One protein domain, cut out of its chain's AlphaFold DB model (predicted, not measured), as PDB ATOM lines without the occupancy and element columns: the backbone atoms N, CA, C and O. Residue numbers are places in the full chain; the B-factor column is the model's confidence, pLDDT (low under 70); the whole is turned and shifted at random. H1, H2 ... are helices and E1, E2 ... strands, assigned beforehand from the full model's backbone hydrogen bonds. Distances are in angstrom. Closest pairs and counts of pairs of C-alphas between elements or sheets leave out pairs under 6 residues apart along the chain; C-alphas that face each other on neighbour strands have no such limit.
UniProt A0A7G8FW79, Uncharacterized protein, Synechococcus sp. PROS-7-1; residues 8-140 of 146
ATOM      1  N   SER A   8      54.091 150.911  64.478       54.69
ATOM      2  CA  SER A   8      55.386 151.215  65.105       54.69
ATOM      3  C   SER A   8      55.414 150.925  66.613       54.69
ATOM      4  O   SER A   8      56.457 150.562  67.156       54.69
ATOM      5  N   SER A   9      54.269 151.022  67.293       53.84
ATOM      6  CA  SER A   9      54.173 150.827  68.746       53.84
ATOM      7  C   SER A   9      54.306 149.358  69.171       53.84
ATOM      8  O   SER A   9      54.855 149.071  70.234       53.84
ATOM      9  N   LEU A  10      53.863 148.411  68.336       56.00
ATOM     10  CA  LEU A  10      53.945 146.970  68.625       56.00
ATOM     11  C   LEU A  10      55.368 146.413  68.452       56.00
ATOM     12  O   LEU A  10      55.790 145.550  69.222       56.00
ATOM     13  N   LEU A  11      56.134 146.939  67.491       56.44
ATOM     14  CA  LEU A  11      57.525 146.527  67.264       56.44
ATOM     15  C   LEU A  11      58.460 146.980  68.396       56.44
ATOM     16  O   LEU A  11      59.352 146.230  68.799       56.44
ATOM     17  N   LEU A  12      58.234 148.171  68.960       53.53
ATOM     18  CA  LEU A  12      59.044 148.687  70.068       53.53
ATOM     19  C   LEU A  12      58.796 147.929  71.382       53.53
ATOM     20  O   LEU A  12      59.753 147.647  72.107       53.53
ATOM     21  N   LEU A  13      57.551 147.520  71.660       55.16
ATOM     22  CA  LEU A  13      57.254 146.657  72.812       55.16
ATOM     23  C   LEU A  13      57.907 145.271  72.673       55.16
ATOM     24  O   LEU A  13      58.471 144.761  73.640       55.16
ATOM     25  N   GLY A  14      57.897 144.689  71.467       56.75
ATOM     26  CA  GLY A  14      58.525 143.392  71.198       56.75
ATOM     27  C   GLY A  14      60.040 143.380  71.448       56.75
ATOM     28  O   GLY A  14      60.557 142.435  72.049       56.75
ATOM     29  N   SER A  15      60.758 144.443  71.065       56.16
ATOM     30  CA  SER A  15      62.216 144.520  71.267       56.16
ATOM     31  C   SER A  15      62.596 144.708  72.741       56.16
ATOM     32  O   SER A  15      63.542 144.079  73.223       56.16
ATOM     33  N   ALA A  16      61.835 145.512  73.495       58.25
ATOM     34  CA  ALA A  16      62.078 145.728  74.924       58.25
ATOM     35  C   ALA A  16      61.868 144.447  75.759       58.25
ATOM     36  O   ALA A  16      62.651 144.154  76.670       58.25
ATOM     37  N   SER A  17      60.864 143.630  75.420       61.03
ATOM     38  CA  SER A  17      60.606 142.356  76.105       61.03
ATOM     39  C   SER A  17      61.711 141.323  75.864       61.03
ATOM     40  O   SER A  17      62.155 140.667  76.808       61.03
ATOM     41  N   ILE A  18      62.223 141.208  74.634       64.81
ATOM     42  CA  ILE A  18      63.281 140.240  74.297       64.81
ATOM     43  C   ILE A  18      64.619 140.633  74.941       64.81
ATOM     44  O   ILE A  18      65.342 139.770  75.447       64.81
ATOM     45  N   HIS A  19      64.944 141.928  74.987       64.00
ATOM     46  CA  HIS A  19      66.157 142.407  75.658       64.00
ATOM     47  C   HIS A  19      66.129 142.142  77.167       64.00
ATOM     48  O   HIS A  19      67.130 141.697  77.733       64.00
ATOM     49  N   THR A  20      64.970 142.320  77.802       71.62
ATOM     50  CA  THR A  20      64.802 142.046  79.235       71.62
ATOM     51  C   THR A  20      64.919 140.550  79.542       71.62
ATOM     52  O   THR A  20      65.608 140.166  80.487       71.62
ATOM     53  N   LEU A  21      64.327 139.685  78.709       74.19
ATOM     54  CA  LEU A  21      64.419 138.227  78.862       74.19
ATOM     55  C   LEU A  21      65.846 137.700  78.649       74.19
ATOM     56  O   LEU A  21      66.309 136.851  79.411       74.19
ATOM     57  N   SER A  22      66.574 138.231  77.661       77.06
ATOM     58  CA  SER A  22      67.981 137.881  77.423       77.06
ATOM     59  C   SER A  22      68.873 138.283  78.604       77.06
ATOM     60  O   SER A  22      69.686 137.481  79.071       77.06
ATOM     61  N   LEU A  23      68.677 139.489  79.153       83.62
ATOM     62  CA  LEU A  23      69.405 139.948  80.338       83.62
ATOM     63  C   LEU A  23      69.101 139.074  81.561       83.62
ATOM     64  O   LEU A  23      70.026 138.601  82.220       83.62
ATOM     65  N   GLN A  24      67.823 138.809  81.844       85.50
ATOM     66  CA  GLN A  24      67.424 137.924  82.941       85.50
ATOM     67  C   GLN A  24      68.011 136.515  82.783       85.50
ATOM     68  O   GLN A  24      68.471 135.931  83.765       85.50
ATOM     69  N   GLY A  25      68.050 135.985  81.558       84.25
ATOM     70  CA  GLY A  25      68.695 134.710  81.247       84.25
ATOM     71  C   GLY A  25      70.186 134.707  81.593       84.25
ATOM     72  O   GLY A  25      70.650 133.807  82.294       84.25
ATOM     73  N   ARG A  26      70.929 135.746  81.188       87.25
ATOM     74  CA  ARG A  26      72.360 135.892  81.510       87.25
ATOM     75  C   ARG A  26      72.610 136.019  83.008       87.25
ATOM     76  O   ARG A  26      73.512 135.369  83.524       87.25
ATOM     77  N   LEU A  27      71.800 136.810  83.712       89.62
ATOM     78  CA  LEU A  27      71.920 136.978  85.163       89.62
ATOM     79  C   LEU A  27      71.683 135.661  85.906       89.62
ATOM     80  O   LEU A  27      72.436 135.318  86.815       89.62
ATOM     81  N   ARG A  28      70.680 134.881  85.486       90.94
ATOM     82  CA  ARG A  28      70.436 133.543  86.041       90.94
ATOM     83  C   ARG A  28      71.607 132.611  85.763       90.94
ATOM     84  O   ARG A  28      72.086 131.973  86.696       90.94
ATOM     85  N   ALA A  29      72.090 132.557  84.523       89.81
ATOM     86  CA  ALA A  29      73.225 131.716  84.150       89.81
ATOM     87  C   ALA A  29      74.480 132.060  84.968       89.81
ATOM     88  O   ALA A  29      75.090 131.169  85.555       89.81
ATOM     89  N   ALA A  30      74.801 133.350  85.099       89.44
ATOM     90  CA  ALA A  30      75.914 133.821  85.919       89.44
ATOM     91  C   ALA A  30      75.750 133.412  87.391       89.44
ATOM     92  O   ALA A  30      76.683 132.886  87.996       89.44
ATOM     93  N   ALA A  31      74.551 133.573  87.961       87.69
ATOM     94  CA  ALA A  31      74.275 133.158  89.334       87.69
ATOM     95  C   ALA A  31      74.408 131.635  89.522       87.69
ATOM     96  O   ALA A  31      74.943 131.181  90.531       87.69
ATOM     97  N   HIS A  32      73.951 130.831  88.558       89.50
ATOM     98  CA  HIS A  32      74.134 129.379  88.586       89.50
ATOM     99  C   HIS A  32      75.614 128.994  88.526       89.50
ATOM    100  O   HIS A  32      76.060 128.189  89.342       89.50
ATOM    101  N   GLN A  33      76.382 129.616  87.633       90.50
ATOM    102  CA  GLN A  33      77.812 129.361  87.495       90.50
ATOM    103  C   GLN A  33      78.586 129.737  88.765       90.50
ATOM    104  O   GLN A  33      79.425 128.969  89.223       90.50
ATOM    105  N   GLN A  34      78.257 130.867  89.398       88.25
ATOM    106  CA  GLN A  34      78.866 131.279  90.668       88.25
ATOM    107  C   GLN A  34      78.553 130.321  91.827       88.25
ATOM    108  O   GLN A  34      79.380 130.123  92.724       88.25
ATOM    109  N   ARG A  35      77.354 129.726  91.849       86.75
ATOM    110  CA  ARG A  35      77.010 128.706  92.850       86.75
ATOM    111  C   ARG A  35      77.799 127.422  92.615       86.75
ATOM    112  O   ARG A  35      78.397 126.936  93.571       86.75
ATOM    113  N   ALA A  36      77.839 126.940  91.371       88.69
ATOM    114  CA  ALA A  36      78.577 125.737  90.990       88.69
ATOM    115  C   ALA A  36      80.075 125.872  91.297       88.69
ATOM    116  O   ALA A  36      80.610 125.072  92.057       88.69
ATOM    117  N   ALA A  37      80.707 126.961  90.845       89.19
ATOM    118  CA  ALA A  37      82.134 127.198  91.053       89.19
ATOM    119  C   ALA A  37      82.528 127.156  92.535       89.19
ATOM    120  O   ALA A  37      83.529 126.553  92.908       89.19
ATOM    121  N   GLY A  38      81.727 127.764  93.412       88.44
ATOM    122  CA  GLY A  38      82.058 127.727  94.830       88.44
ATOM    123  C   GLY A  38      81.670 126.420  95.536       88.44
ATOM    124  O   GLY A  38      82.240 126.140  96.584       88.44
ATOM    125  N   ALA A  39      80.753 125.610  94.995       89.50
ATOM    126  CA  ALA A  39      80.561 124.233  95.467       89.50
ATOM    127  C   ALA A  39      81.765 123.357  95.079       89.50
ATOM    128  O   ALA A  39      82.280 122.610  95.911       89.50
ATOM    129  N   ASP A  40      82.273 123.523  93.857       92.81
ATOM    130  CA  ASP A  40      83.472 122.835  93.375       92.81
ATOM    131  C   ASP A  40      84.716 123.229  94.177       92.81
ATOM    132  O   ASP A  40      85.528 122.368  94.521       92.81
ATOM    133  N   GLN A  41      84.833 124.504  94.563       92.94
ATOM    134  CA  GLN A  41      85.901 124.983  95.445       92.94
ATOM    135  C   GLN A  41      85.883 124.267  96.805       92.94
ATOM    136  O   GLN A  41      86.923 123.825  97.290       92.94
ATOM    137  N   LEU A  42      84.705 124.109  97.415       93.69
ATOM    138  CA  LEU A  42      84.563 123.421  98.701       93.69
ATOM    139  C   LEU A  42      84.829 121.921  98.583       93.69
ATOM    140  O   LEU A  42      85.476 121.346  99.457       93.69
ATOM    141  N   ARG A  43      84.387 121.290  97.488       95.31
ATOM    142  CA  ARG A  43      84.701 119.885  97.201       95.31
ATOM    143  C   ARG A  43      86.208 119.687  97.042       95.31
ATOM    144  O   ARG A  43      86.762 118.758  97.622       95.31
ATOM    145  N   SER A  44      86.873 120.598  96.336       95.75
ATOM    146  CA  SER A  44      88.329 120.588  96.160       95.75
ATOM    147  C   SER A  44      89.065 120.768  97.491       95.75
ATOM    148  O   SER A  44      90.034 120.062  97.755       95.75
ATOM    149  N   ALA A  45      88.586 121.654  98.371       96.31
ATOM    150  CA  ALA A  45      89.151 121.827  99.712       96.31
ATOM    151  C   ALA A  45      88.999 120.561 100.575       96.31
ATOM    152  O   ALA A  45      89.945 120.148 101.241       96.31
ATOM    153  N   ALA A  46      87.839 119.899 100.522       97.06
ATOM    154  CA  ALA A  46      87.616 118.637 101.226       97.06
ATOM    155  C   ALA A  46      88.523 117.511 100.706       97.06
ATOM    156  O   ALA A  46      89.075 116.740 101.492       97.06
ATOM    157  N   GLN A  47      88.724 117.441  99.388       97.31
ATOM    158  CA  GLN A  47      89.668 116.510  98.768       97.31
ATOM    159  C   GLN A  47      91.115 116.812  99.171       97.31
ATOM    160  O   GLN A  47      91.868 115.884  99.451       97.31
ATOM    161  N   ALA A  48      91.499 118.088  99.256       97.25
ATOM    162  CA  ALA A  48      92.827 118.490  99.707       97.25
ATOM    163  C   ALA A  48      93.080 118.089 101.169       97.25
ATOM    164  O   ALA A  48      94.134 117.533 101.471       97.25
ATOM    165  N   PHE A  49      92.095 118.280 102.053       97.38
ATOM    166  CA  PHE A  49      92.149 117.754 103.419       97.38
ATOM    167  C   PHE A  49      92.320 116.230 103.423       97.38
ATOM    168  O   PHE A  49      93.192 115.709 104.114       97.38
ATOM    169  N   ALA A  50      91.537 115.506 102.616       96.88
ATOM    170  CA  ALA A  50      91.624 114.050 102.554       96.88
ATOM    171  C   ALA A  50      92.970 113.544 102.011       96.88
ATOM    172  O   ALA A  50      93.464 112.508 102.452       96.88
ATOM    173  N   ALA A  51      93.578 114.276 101.079       96.31
ATOM    174  CA  ALA A  51      94.921 113.996 100.587       96.31
ATOM    175  C   ALA A  51      95.986 114.233 101.669       96.31
ATOM    176  O   ALA A  51      96.883 113.412 101.841       96.31
ATOM    177  N   ALA A  52      95.861 115.326 102.426       96.31
ATOM    178  CA  ALA A  52      96.786 115.661 103.502       96.31
ATOM    179  C   ALA A  52      96.674 114.711 104.707       96.31
ATOM    180  O   ALA A  52      97.670 114.465 105.383       96.31
ATOM    181  N   ALA A  53      95.491 114.140 104.957       95.44
ATOM    182  CA  ALA A  53      95.207 113.224 106.067       95.44
ATOM    183  C   ALA A  53      95.679 111.777 105.844       95.44
ATOM    184  O   ALA A  53      95.157 110.843 106.449       95.44
ATOM    185  N   GLN A  54      96.667 111.583 104.974       93.94
ATOM    186  CA  GLN A  54      97.285 110.288 104.706       93.94
ATOM    187  C   GLN A  54      98.631 110.156 105.431       93.94
ATOM    188  O   GLN A  54      99.176 111.121 105.976       93.94
ATOM    189  N   GLY A  55      99.186 108.942 105.434       93.50
ATOM    190  CA  GLY A  55     100.485 108.667 106.050       93.50
ATOM    191  C   GLY A  55     100.478 108.988 107.553       93.50
ATOM    192  O   GLY A  55      99.513 108.639 108.229       93.50
ATOM    193  N   PRO A  56     101.501 109.678 108.092       93.62
ATOM    194  CA  PRO A  56     101.568 110.002 109.520       93.62
ATOM    195  C   PRO A  56     100.384 110.828 110.038       93.62
ATOM    196  O   PRO A  56      99.993 110.704 111.198       93.62
ATOM    197  N   GLN A  57      99.774 111.650 109.176       94.81
ATOM    198  CA  GLN A  57      98.667 112.530 109.564       94.81
ATOM    199  C   GLN A  57      97.358 111.775 109.802       94.81
ATOM    200  O   GLN A  57      96.492 112.274 110.518       94.81
ATOM    201  N   ALA A  58      97.230 110.559 109.266       94.44
ATOM    202  CA  ALA A  58      96.069 109.690 109.444       94.44
ATOM    203  C   ALA A  58      95.713 109.475 110.924       94.44
ATOM    204  O   ALA A  58      94.540 109.445 111.290       94.44
ATOM    205  N   CYS A  59      96.725 109.402 111.796       93.69
ATOM    206  CA  CYS A  59      96.540 109.247 113.239       93.69
ATOM    207  C   CYS A  59      95.676 110.366 113.848       93.69
ATOM    208  O   CYS A  59      94.847 110.111 114.723       93.69
ATOM    209  N   LEU A  60      95.813 111.603 113.352       94.62
ATOM    210  CA  LEU A  60      95.062 112.753 113.859       94.62
ATOM    211  C   LEU A  60      93.558 112.629 113.601       94.62
ATOM    212  O   LEU A  60      92.770 113.241 114.323       94.62
ATOM    213  N   LEU A  61      93.137 111.808 112.631       95.31
ATOM    214  CA  LEU A  61      91.722 111.597 112.335       95.31
ATOM    215  C   LEU A  61      90.967 110.915 113.478       95.31
ATOM    216  O   LEU A  61      89.763 111.117 113.583       95.31
ATOM    217  N   LEU A  62      91.649 110.199 114.378       93.44
ATOM    218  CA  LEU A  62      91.040 109.589 115.569       93.44
ATOM    219  C   LEU A  62      90.692 110.606 116.664       93.44
ATOM    220  O   LEU A  62      89.963 110.291 117.605       93.44
ATOM    221  N   LEU A  63      91.232 111.820 116.572       94.44
ATOM    222  CA  LEU A  63      91.120 112.852 117.595       94.44
ATOM    223  C   LEU A  63      90.325 114.044 117.058       94.44
ATOM    224  O   LEU A  63      90.486 114.404 115.894       94.44
ATOM    225  N   PRO A  64      89.491 114.706 117.880       95.81
ATOM    226  CA  PRO A  64      88.925 115.992 117.493       95.81
ATOM    227  C   PRO A  64      90.047 117.016 117.282       95.81
ATOM    228  O   PRO A  64      91.037 116.993 118.018       95.81
ATOM    229  N   SER A  65      89.886 117.948 116.336       96.62
ATOM    230  CA  SER A  65      90.949 118.917 116.002       96.62
ATOM    231  C   SER A  65      91.400 119.768 117.186       96.62
ATOM    232  O   SER A  65      92.569 120.128 117.277       96.62
ATOM    233  N   ALA A  66      90.504 120.035 118.139       95.19
ATOM    234  CA  ALA A  66      90.829 120.744 119.377       95.19
ATOM    235  C   ALA A  66      91.865 120.015 120.261       95.19
ATOM    236  O   ALA A  66      92.462 120.631 121.139       95.19
ATOM    237  N   ALA A  67      92.081 118.710 120.057       94.25
ATOM    238  CA  ALA A  67      93.000 117.894 120.847       94.25
ATOM    239  C   ALA A  67      94.355 117.640 120.165       94.25
ATOM    240  O   ALA A  67      95.232 117.063 120.810       94.25
ATOM    241  N   TRP A  68      94.538 118.044 118.904       93.50
ATOM    242  CA  TRP A  68      95.753 117.743 118.135       93.50
ATOM    243  C   TRP A  68      97.017 118.330 118.774       93.50
ATOM    244  O   TRP A  68      97.994 117.613 118.960       93.50
ATOM    245  N   GLU A  69      96.970 119.593 119.205       87.44
ATOM    246  CA  GLU A  69      98.100 120.266 119.870       87.44
ATOM    247  C   GLU A  69      98.245 119.857 121.349       87.44
ATOM    248  O   GLU A  69      99.330 119.895 121.922       87.44
ATOM    249  N   ALA A  70      97.151 119.429 121.988       85.44
ATOM    250  CA  ALA A  70      97.141 119.081 123.410       85.44
ATOM    251  C   ALA A  70      97.714 117.681 123.703       85.44
ATOM    252  O   ALA A  70      97.982 117.357 124.861       85.44
ATOM    253  N   ARG A  71      97.853 116.821 122.683       80.81
ATOM    254  CA  ARG A  71      98.286 115.419 122.834       80.81
ATOM    255  C   ARG A  71      99.337 115.019 121.790       80.81
ATOM    256  O   ARG A  71      99.108 114.068 121.043       80.81
ATOM    257  N   PRO A  72     100.512 115.669 121.764       76.44
ATOM    258  CA  PRO A  72     101.558 115.359 120.787       76.44
ATOM    259  C   PRO A  72     102.061 113.908 120.889       76.44
ATOM    260  O   PRO A  72     102.466 113.320 119.893       76.44
ATOM    261  N   SER A  73     101.974 113.281 122.068       80.88
ATOM    262  CA  SER A  73     102.338 111.870 122.257       80.88
ATOM    263  C   SER A  73     101.356 110.875 121.630       80.88
ATOM    264  O   SER A  73     101.733 109.725 121.423       80.88
ATOM    265  N   ALA A  74     100.114 111.278 121.333       86.81
ATOM    266  CA  ALA A  74      99.125 110.389 120.724       86.81
ATOM    267  C   ALA A  74      99.419 110.134 119.238       86.81
ATOM    268  O   ALA A  74      99.161 109.039 118.751       86.81
ATOM    269  N   CYS A  75      99.983 111.129 118.546       91.75
ATOM    270  CA  CYS A  75     100.360 111.052 117.137       91.75
ATOM    271  C   CYS A  75     101.750 111.683 116.929       91.75
ATOM    272  O   CYS A  75     101.841 112.797 116.417       91.75
ATOM    273  N   PRO A  76     102.837 110.997 117.331       89.81
ATOM    274  CA  PRO A  76     104.174 111.594 117.433       89.81
ATOM    275  C   PRO A  76     104.806 111.965 116.084       89.81
ATOM    276  O   PRO A  76     105.619 112.881 116.018       89.81
ATOM    277  N   GLU A  77     104.441 111.266 115.009       91.69
ATOM    278  CA  GLU A  77     104.932 111.541 113.650       91.69
ATOM    279  C   GLU A  77     104.028 112.521 112.882       91.69
ATOM    280  O   GLU A  77     104.357 112.949 111.772       91.69
ATOM    281  N   ALA A  78     102.868 112.862 113.448       93.44
ATOM    282  CA  ALA A  78     101.906 113.741 112.811       93.44
ATOM    283  C   ALA A  78     102.246 115.212 113.076       93.44
ATOM    284  O   ALA A  78     102.676 115.598 114.158       93.44
ATOM    285  N   ASN A  79     101.990 116.050 112.077       93.44
ATOM    286  CA  ASN A  79     102.081 117.494 112.164       93.44
ATOM    287  C   ASN A  79     100.683 118.079 111.903       93.44
ATOM    288  O   ASN A  79     100.264 118.142 110.740       93.44
ATOM    289  N   PRO A  80      99.977 118.557 112.945       94.06
ATOM    290  CA  PRO A  80      98.636 119.128 112.815       94.06
ATOM    291  C   PRO A  80      98.534 120.237 111.767       94.06
ATOM    292  O   PRO A  80      97.493 120.392 111.128       94.06
ATOM    293  N   GLN A  81      99.625 120.969 111.530       93.75
ATOM    294  CA  GLN A  81      99.654 122.082 110.585       93.75
ATOM    295  C   GLN A  81      99.353 121.663 109.141       93.75
ATOM    296  O   GLN A  81      98.848 122.468 108.367       93.75
ATOM    297  N   HIS A  82      99.597 120.400 108.779       94.69
ATOM    298  CA  HIS A  82      99.269 119.891 107.444       94.69
ATOM    299  C   HIS A  82      97.759 119.700 107.230       94.69
ATOM    300  O   HIS A  82      97.312 119.618 106.089       94.69
ATOM    301  N   LEU A  83      96.972 119.620 108.310       96.06
ATOM    302  CA  LEU A  83      95.520 119.429 108.257       96.06
ATOM    303  C   LEU A  83      94.731 120.693 108.601       96.06
ATOM    304  O   LEU A  83      93.535 120.753 108.315       96.06
ATOM    305  N   THR A  84      95.359 121.696 109.219       96.38
ATOM    306  CA  THR A  84      94.670 122.927 109.636       96.38
ATOM    307  C   THR A  84      94.484 123.925 108.502       96.38
ATOM    308  O   THR A  84      93.557 124.733 108.552       96.38
ATOM    309  N   ASN A  85      95.337 123.904 107.480       95.75
ATOM    310  CA  ASN A  85      95.229 124.780 106.322       95.75
ATOM    311  C   ASN A  85      95.981 124.216 105.113       95.75
ATOM    312  O   ASN A  85      96.812 123.321 105.234       95.75
ATOM    313  N   GLY A  86      95.688 124.768 103.939       95.62
ATOM    314  CA  GLY A  86      96.404 124.442 102.716       95.62
ATOM    315  C   GLY A  86      95.933 125.283 101.539       95.62
ATOM    316  O   GLY A  86      95.130 126.205 101.686       95.62
ATOM    317  N   VAL A  87      96.431 124.952 100.351       95.44
ATOM    318  CA  VAL A  87      96.058 125.605  99.091       95.44
ATOM    319  C   VAL A  87      95.710 124.536  98.065       95.44
ATOM    320  O   VAL A  87      96.445 123.564  97.907       95.44
ATOM    321  N   VAL A  88      94.597 124.715  97.354       94.38
ATOM    322  CA  VAL A  88      94.188 123.847  96.241       94.38
ATOM    323  C   VAL A  88      93.806 124.711  95.047       94.38
ATOM    324  O   VAL A  88      93.009 125.633  95.177       94.38
ATOM    325  N   ALA A  89      94.417 124.459  93.886       89.62
ATOM    326  CA  ALA A  89      94.219 125.262  92.672       89.62
ATOM    327  C   ALA A  89      94.397 126.788  92.880       89.62
ATOM    328  O   ALA A  89      93.683 127.590  92.287       89.62
ATOM    329  N   GLY A  90      95.343 127.191  93.739       90.75
ATOM    330  CA  GLY A  90      95.599 128.602  94.071       90.75
ATOM    331  C   GLY A  90      94.641 129.205  95.105       90.75
ATOM    332  O   GLY A  90      94.859 130.329  95.546       90.75
ATOM    333  N   GLU A  91      93.632 128.457  95.547       92.19
ATOM    334  CA  GLU A  91      92.663 128.900  96.544       92.19
ATOM    335  C   GLU A  91      93.017 128.343  97.932       92.19
ATOM    336  O   GLU A  91      93.066 127.118  98.110       92.19
ATOM    337  N   PRO A  92      93.261 129.202  98.938       95.00
ATOM    338  CA  PRO A  92      93.525 128.737 100.285       95.00
ATOM    339  C   PRO A  92      92.249 128.211 100.947       95.00
ATOM    340  O   PRO A  92      91.141 128.736 100.768       95.00
ATOM    341  N   TRP A  93      92.430 127.188 101.769       95.50
ATOM    342  CA  TRP A  93      91.410 126.630 102.642       95.50
ATOM    343  C   TRP A  93      91.950 126.509 104.066       95.50
ATOM    344  O   TRP A  93      93.155 126.408 104.294       95.50
ATOM    345  N   ARG A  94      91.038 126.520 105.036       96.94
ATOM    346  CA  ARG A  94      91.341 126.290 106.448       96.94
ATOM    347  C   ARG A  94      90.348 125.325 107.068       96.94
ATOM    348  O   ARG A  94      89.153 125.371 106.768       96.94
ATOM    349  N   LEU A  95      90.843 124.505 107.976       97.44
ATOM    350  CA  LEU A  95      90.039 123.744 108.909       97.44
ATOM    351  C   LEU A  95      89.442 124.686 109.948       97.44
ATOM    352  O   LEU A  95      90.143 125.497 110.549       97.44
ATOM    353  N   ILE A  96      88.139 124.561 110.162       96.81
ATOM    354  CA  ILE A  96      87.454 125.181 111.296       96.81
ATOM    355  C   ILE A  96      87.309 124.145 112.405       96.81
ATOM    356  O   ILE A  96      87.596 124.435 113.561       96.81
ATOM    357  N   ASN A  97      86.853 122.940 112.056       97.06
ATOM    358  CA  ASN A  97      86.672 121.868 113.021       97.06
ATOM    359  C   ASN A  97      86.745 120.492 112.353       97.06
ATOM    360  O   ASN A  97      86.222 120.298 111.256       97.06
ATOM    361  N   TRP A  98      87.326 119.530 113.056       97.62
ATOM    362  CA  TRP A  98      87.218 118.108 112.760       97.62
ATOM    363  C   TRP A  98      86.679 117.385 113.992       97.62
ATOM    364  O   TRP A  98      87.246 117.494 115.080       97.62
ATOM    365  N   GLN A  99      85.593 116.635 113.810       97.19
ATOM    366  CA  GLN A  99      84.984 115.831 114.863       97.19
ATOM    367  C   GLN A  99      84.857 114.374 114.402       97.19
ATOM    368  O   GLN A  99      83.998 114.081 113.565       97.19
ATOM    369  N   PRO A 100      85.661 113.447 114.945       95.12
ATOM    370  CA  PRO A 100      85.540 112.039 114.605       95.12
ATOM    371  C   PRO A 100      84.348 111.372 115.291       95.12
ATOM    372  O   PRO A 100      83.906 111.771 116.372       95.12
ATOM    373  N   ALA A 101      83.872 110.311 114.654       91.06
ATOM    374  CA  ALA A 101      82.978 109.287 115.168       91.06
ATOM    375  C   ALA A 101      83.476 107.908 114.676       91.06
ATOM    376  O   ALA A 101      84.453 107.821 113.939       91.06
ATOM    377  N   ALA A 102      82.816 106.818 115.080       85.06
ATOM    378  CA  ALA A 102      83.341 105.456 114.901       85.06
ATOM    379  C   ALA A 102      83.764 105.101 113.455       85.06
ATOM    380  O   ALA A 102      84.883 104.661 113.231       85.06
ATOM    381  N   SER A 103      82.881 105.304 112.473       90.69
ATOM    382  CA  SER A 103      83.121 104.982 111.050       90.69
ATOM    383  C   SER A 103      83.019 106.199 110.128       90.69
ATOM    384  O   SER A 103      82.973 106.087 108.902       90.69
ATOM    385  N   ARG A 104      82.916 107.387 110.719       94.62
ATOM    386  CA  ARG A 104      82.691 108.644 110.009       94.62
ATOM    387  C   ARG A 104      83.201 109.814 110.829       94.62
ATOM    388  O   ARG A 104      83.375 109.678 112.028       94.62
ATOM    389  N   GLY A 105      83.353 110.974 110.222       95.75
ATOM    390  CA  GLY A 105      83.635 112.214 110.928       95.75
ATOM    391  C   GLY A 105      82.990 113.401 110.241       95.75
ATOM    392  O   GLY A 105      82.595 113.337 109.076       95.75
ATOM    393  N   THR A 106      82.866 114.484 110.990       97.62
ATOM    394  CA  THR A 106      82.339 115.748 110.495       97.62
ATOM    395  C   THR A 106      83.498 116.707 110.297       97.62
ATOM    396  O   THR A 106      84.181 117.075 111.253       97.62
ATOM    397  N   LEU A 107      83.697 117.118 109.049       97.94
ATOM    398  CA  LEU A 107      84.717 118.067 108.636       97.94
ATOM    399  C   LEU A 107      84.070 119.419 108.351       97.94
ATOM    400  O   LEU A 107      83.174 119.514 107.519       97.94
ATOM    401  N   LEU A 108      84.522 120.468 109.027       97.62
ATOM    402  CA  LEU A 108      84.085 121.839 108.803       97.62
ATOM    403  C   LEU A 108      85.258 122.654 108.257       97.62
ATOM    404  O   LEU A 108      86.278 122.813 108.927       97.62
ATOM    405  N   LEU A 109      85.095 123.177 107.045       96.19
ATOM    406  CA  LEU A 109      86.126 123.911 106.312       96.19
ATOM    407  C   LEU A 109      85.653 125.319 105.959       96.19
ATOM    408  O   LEU A 109      84.458 125.554 105.776       96.19
ATOM    409  N   ALA A 110      86.610 126.230 105.800       95.44
ATOM    410  CA  ALA A 110      86.423 127.537 105.181       95.44
ATOM    411  C   ALA A 110      87.356 127.715 103.981       95.44
ATOM    412  O   ALA A 110      88.512 127.300 104.021       95.44
ATOM    413  N   THR A 111      86.880 128.404 102.951       93.38
ATOM    414  CA  THR A 111      87.682 128.868 101.806       93.38
ATOM    415  C   THR A 111      88.069 130.342 101.966       93.38
ATOM    416  O   THR A 111      87.498 131.057 102.794       93.38
ATOM    417  N   ALA A 112      89.009 130.829 101.149       89.19
ATOM    418  CA  ALA A 112      89.499 132.219 101.154       89.19
ATOM    419  C   ALA A 112      88.393 133.286 101.116       89.19
ATOM    420  O   ALA A 112      88.449 134.301 101.801       89.19
ATOM    421  N   ASN A 113      87.346 133.029 100.331       85.94
ATOM    422  CA  ASN A 113      86.185 133.910 100.179       85.94
ATOM    423  C   ASN A 113      85.210 133.871 101.379       85.94
ATOM    424  O   ASN A 113      84.118 134.452 101.319       85.94
ATOM    425  N   GLY A 114      85.577 133.170 102.455       87.06
ATOM    426  CA  GLY A 114      84.824 133.050 103.698       87.06
ATOM    427  C   GLY A 114      83.654 132.070 103.647       87.06
ATOM    428  O   GLY A 114      82.930 131.965 104.635       87.06
ATOM    429  N   ARG A 115      83.430 131.364 102.531       90.88
ATOM    430  CA  ARG A 115      82.404 130.314 102.479       90.88
ATOM    431  C   ARG A 115      82.798 129.162 103.388       90.88
ATOM    432  O   ARG A 115      83.964 128.778 103.430       90.88
ATOM    433  N   GLN A 116      81.808 128.608 104.072       94.62
ATOM    434  CA  GLN A 116      81.981 127.449 104.931       94.62
ATOM    435  C   GLN A 116      81.151 126.278 104.436       94.62
ATOM    436  O   GLN A 116      80.031 126.455 103.940       94.62
ATOM    437  N   ALA A 117      81.692 125.078 104.611       94.56
ATOM    438  CA  ALA A 117      80.933 123.861 104.401       94.56
ATOM    439  C   ALA A 117      81.241 122.803 105.439       94.56
ATOM    440  O   ALA A 117      82.386 122.627 105.859       94.56
ATOM    441  N   GLN A 118      80.189 122.073 105.786       96.69
ATOM    442  CA  GLN A 118      80.288 120.816 106.492       96.69
ATOM    443  C   GLN A 118      80.330 119.673 105.481       96.69
ATOM    444  O   GLN A 118      79.516 119.608 104.563       96.69
ATOM    445  N   VAL A 119      81.267 118.757 105.665       96.94
ATOM    446  CA  VAL A 119      81.460 117.579 104.827       96.94
ATOM    447  C   VAL A 119      81.434 116.361 105.734       96.94
ATOM    448  O   VAL A 119      82.149 116.301 106.736       96.94
ATOM    449  N   LEU A 120      80.597 115.385 105.388       97.06
ATOM    450  CA  LEU A 120      80.650 114.078 106.027       97.06
ATOM    451  C   LEU A 120      81.837 113.302 105.454       97.06
ATOM    452  O   LEU A 120      81.974 113.191 104.240       97.06
ATOM    453  N   VAL A 121      82.677 112.750 106.314       97.06
ATOM    454  CA  VAL A 121      83.850 111.965 105.927       97.06
ATOM    455  C   VAL A 121      83.625 110.532 106.372       97.06
ATOM    456  O   VAL A 121      83.286 110.303 107.527       97.06
ATOM    457  N   HIS A 122      83.801 109.567 105.479       96.31
ATOM    458  CA  HIS A 122      83.744 108.147 105.814       96.31
ATOM    459  C   HIS A 122      85.146 107.635 106.120       96.31
ATOM    460  O   HIS A 122      86.086 107.903 105.367       96.31
ATOM    461  N   LEU A 123      85.272 106.903 107.226       93.81
ATOM    462  CA  LEU A 123      86.543 106.403 107.730       93.81
ATOM    463  C   LEU A 123      86.616 104.877 107.605       93.81
ATOM    464  O   LEU A 123      85.628 104.185 107.842       93.81
ATOM    465  N   LEU A 124      87.795 104.363 107.271       88.75
ATOM    466  CA  LEU A 124      88.184 102.963 107.405       88.75
ATOM    467  C   LEU A 124      89.063 102.833 108.643       88.75
ATOM    468  O   LEU A 124      90.064 103.542 108.769       88.75
ATOM    469  N   ASP A 125      88.638 101.975 109.566       80.44
ATOM    470  CA  ASP A 125      89.332 101.676 110.825       80.44
ATOM    471  C   ASP A 125      89.694 102.918 111.665       80.44
ATOM    472  O   ASP A 125      90.615 102.900 112.474       80.44
ATOM    473  N   GLY A 126      88.968 104.026 111.471       72.44
ATOM    474  CA  GLY A 126      89.168 105.292 112.185       72.44
ATOM    475  C   GLY A 126      90.379 106.127 111.742       72.44
ATOM    476  O   GLY A 126      90.522 107.253 112.210       72.44
ATOM    477  N   VAL A 127      91.217 105.626 110.829       77.69
ATOM    478  CA  VAL A 127      92.471 106.286 110.407       77.69
ATOM    479  C   VAL A 127      92.574 106.551 108.905       77.69
ATOM    480  O   VAL A 127      93.338 107.416 108.503       77.69
ATOM    481  N   GLY A 128      91.805 105.876 108.049       89.00
ATOM    482  CA  GLY A 128      91.822 106.130 106.601       89.00
ATOM    483  C   GLY A 128      90.552 106.819 106.114       89.00
ATOM    484  O   GLY A 128      89.465 106.391 106.474       89.00
ATOM    485  N   ILE A 129      90.646 107.834 105.252       94.69
ATOM    486  CA  ILE A 129      89.461 108.389 104.573       94.69
ATOM    487  C   ILE A 129      89.137 107.537 103.347       94.69
ATOM    488  O   ILE A 129      89.979 107.366 102.470       94.69
ATOM    489  N   THR A 130      87.908 107.027 103.268       94.81
ATOM    490  CA  THR A 130      87.436 106.213 102.131       94.81
ATOM    491  C   THR A 130      86.516 106.968 101.193       94.81
ATOM    492  O   THR A 130      86.533 106.726  99.989       94.81
ATOM    493  N   ALA A 131      85.709 107.882 101.727       95.19
ATOM    494  CA  ALA A 131      84.794 108.686 100.936       95.19
ATOM    495  C   ALA A 131      84.516 110.035 101.598       95.19
ATOM    496  O   ALA A 131      84.591 110.188 102.820       95.19
ATOM    497  N   LEU A 132      84.146 111.002 100.765       96.75
ATOM    498  CA  LEU A 132      83.664 112.315 101.167       96.75
ATOM    499  C   LEU A 132      82.219 112.457 100.686       96.75
ATOM    500  O   LEU A 132      81.913 112.141  99.539       96.75
ATOM    501  N   GLY A 133      81.340 112.922 101.564       95.00
ATOM    502  CA  GLY A 133      79.990 113.333 101.203       95.00
ATOM    503  C   GLY A 133      79.982 114.672 100.464       95.00
ATOM    504  O   GLY A 133      80.989 115.379 100.399       95.00
ATOM    505  N   GLU A 134      78.820 115.050  99.935       93.69
ATOM    506  CA  GLU A 134      78.661 116.356  99.291       93.69
ATOM    507  C   GLU A 134      78.775 117.500 100.316       93.69
ATOM    508  O   GLU A 134      78.102 117.449 101.357       93.69
ATOM    509  N   PRO A 135      79.577 118.547 100.033       93.31
ATOM    510  CA  PRO A 135      79.704 119.702 100.912       93.31
ATOM    511  C   PRO A 135      78.363 120.404 101.150       93.31
ATOM    512  O   PRO A 135      77.747 120.949 100.234       93.31
ATOM    513  N   GLN A 136      77.937 120.439 102.409       92.19
ATOM    514  CA  GLN A 136      76.769 121.184 102.860       92.19
ATOM    515  C   GLN A 136      77.187 122.619 103.167       92.19
ATOM    516  O   GLN A 136      77.900 122.878 104.137       92.19
ATOM    517  N   LEU A 137      76.758 123.555 102.322       89.44
ATOM    518  CA  LEU A 137      76.999 124.983 102.511       89.44
ATOM    519  C   LEU A 137      76.310 125.472 103.789       89.44
ATOM    520  O   LEU A 137      75.091 125.389 103.903       89.44
ATOM    521  N   LEU A 138      77.083 126.044 104.710       85.88
ATOM    522  CA  LEU A 138      76.552 126.631 105.948       85.88
ATOM    523  C   LEU A 138      76.376 128.155 105.863       85.88
ATOM    524  O   LEU A 138      75.799 128.765 106.757       85.88
ATOM    525  N   GLY A 139      76.853 128.772 104.779       70.56
ATOM    526  CA  GLY A 139      76.896 130.222 104.604       70.56
ATOM    527  C   GLY A 139      78.297 130.798 104.834       70.56
ATOM    528  O   GLY A 139      79.296 130.078 104.838       70.56
ATOM    529  N   ARG A 140      78.376 132.125 104.956       61.97
ATOM    530  CA  ARG A 140      79.550 132.845 105.473       61.97
ATOM    531  C   ARG A 140      79.275 133.068 106.969       61.97
ATOM    532  O   ARG A 140      78.113 133.334 107.281       61.97
TER     533      ARG A 140
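What this domain is: This is residues 8 to 140 of the 146 residues of an uncharacterized protein of Synechococcus sp. PROS-7-1 (UniProt A0A7G8FW79). One very long helix, H1, makes a handle on a small compact head: its residues 8 to 37 stick out free, and a strongly twisted sheet of six strands wraps round its residues 38 to 52. The short helices H2 and H3 and the link of residues 63 to 80 lie toward the end of the head away from the handle. The printed part has 133 residues, with H1, H2, H3 and then E1 to E6 along the chain; the class is mixed, helices and strands, and the branched sheet is antiparallel in its neighbour pairs. The whole is only just extended, close to loose, with a radius of gyration of the C-alphas of 21.5 A, and a rod spanning 84 by 25 by 20 A.

How they stand to each other: H1, residues 8 to 52, is on the sheet, which curls round it; the closest C-alphas of H1 and E2, residues 91 to 100, are those of Ala 45 and Trp 93, 6.1 A apart. H2, residues 55 to 62, meets H1 only through their link and is on the opposite face, over none of the strands, at a height over the sheet of 5.3 A. H3, residues 81 to 84, only grazes the sheet and only just touches H1, through residues 49 to 52 alone, with 3 pairs of C-alphas within 8 A, the closest Phe 49 and Leu 83 at 6.1 A. E1, residues 85 to 88, E2, E3, residues 104 to 111, E4, residues 116 to 124, and E5, residues 128 to 132, form a meander, each strand the antiparallel neighbour of the one before. N 86 and O 93 are 3.0 A apart, N 94 and O 110 2.8 A, N 107 and O 119 2.9 A, and N 122 and O 131 2.8 A, within hydrogen-bond range. E4 has E3 on one side, and E5 and E6, residues 136 to 139, on the other; N 118 and O 136 are 2.9 A apart. Every O i to N i+4 pair of H1 is within hydrogen-bond range, but 0 of 4 in H2, where 4 of 5 O i to N i+3 pairs are; H3 is too short for an O i to N i+4 pair.

Where its parts are: H1 begins at C-alpha 8 (55.386, 151.215, 65.105) and runs 66.7 A to C-alpha 52 (96.786, 115.661, 103.502). H2 is 13.4 A long. E2, 25.7 A, bends by 56 degrees at residue 96; E3 is 22.4 A and E4 25.4 A long. E6 ends at C-alpha 139 (76.896, 130.222, 104.604).

The domain as a whole: The C-alphas of Ser 8 and Ser 73 are the two farthest apart, 83.8 A. Without residues 8 to 37 the body spans 37 by 24 by 20 A. The printed part has no cut, and the link from H2 to H3, 18 residues, is long. Residues 8 to 19 and residue 140 have pLDDT under 70; the mean of the printed part is 88.4.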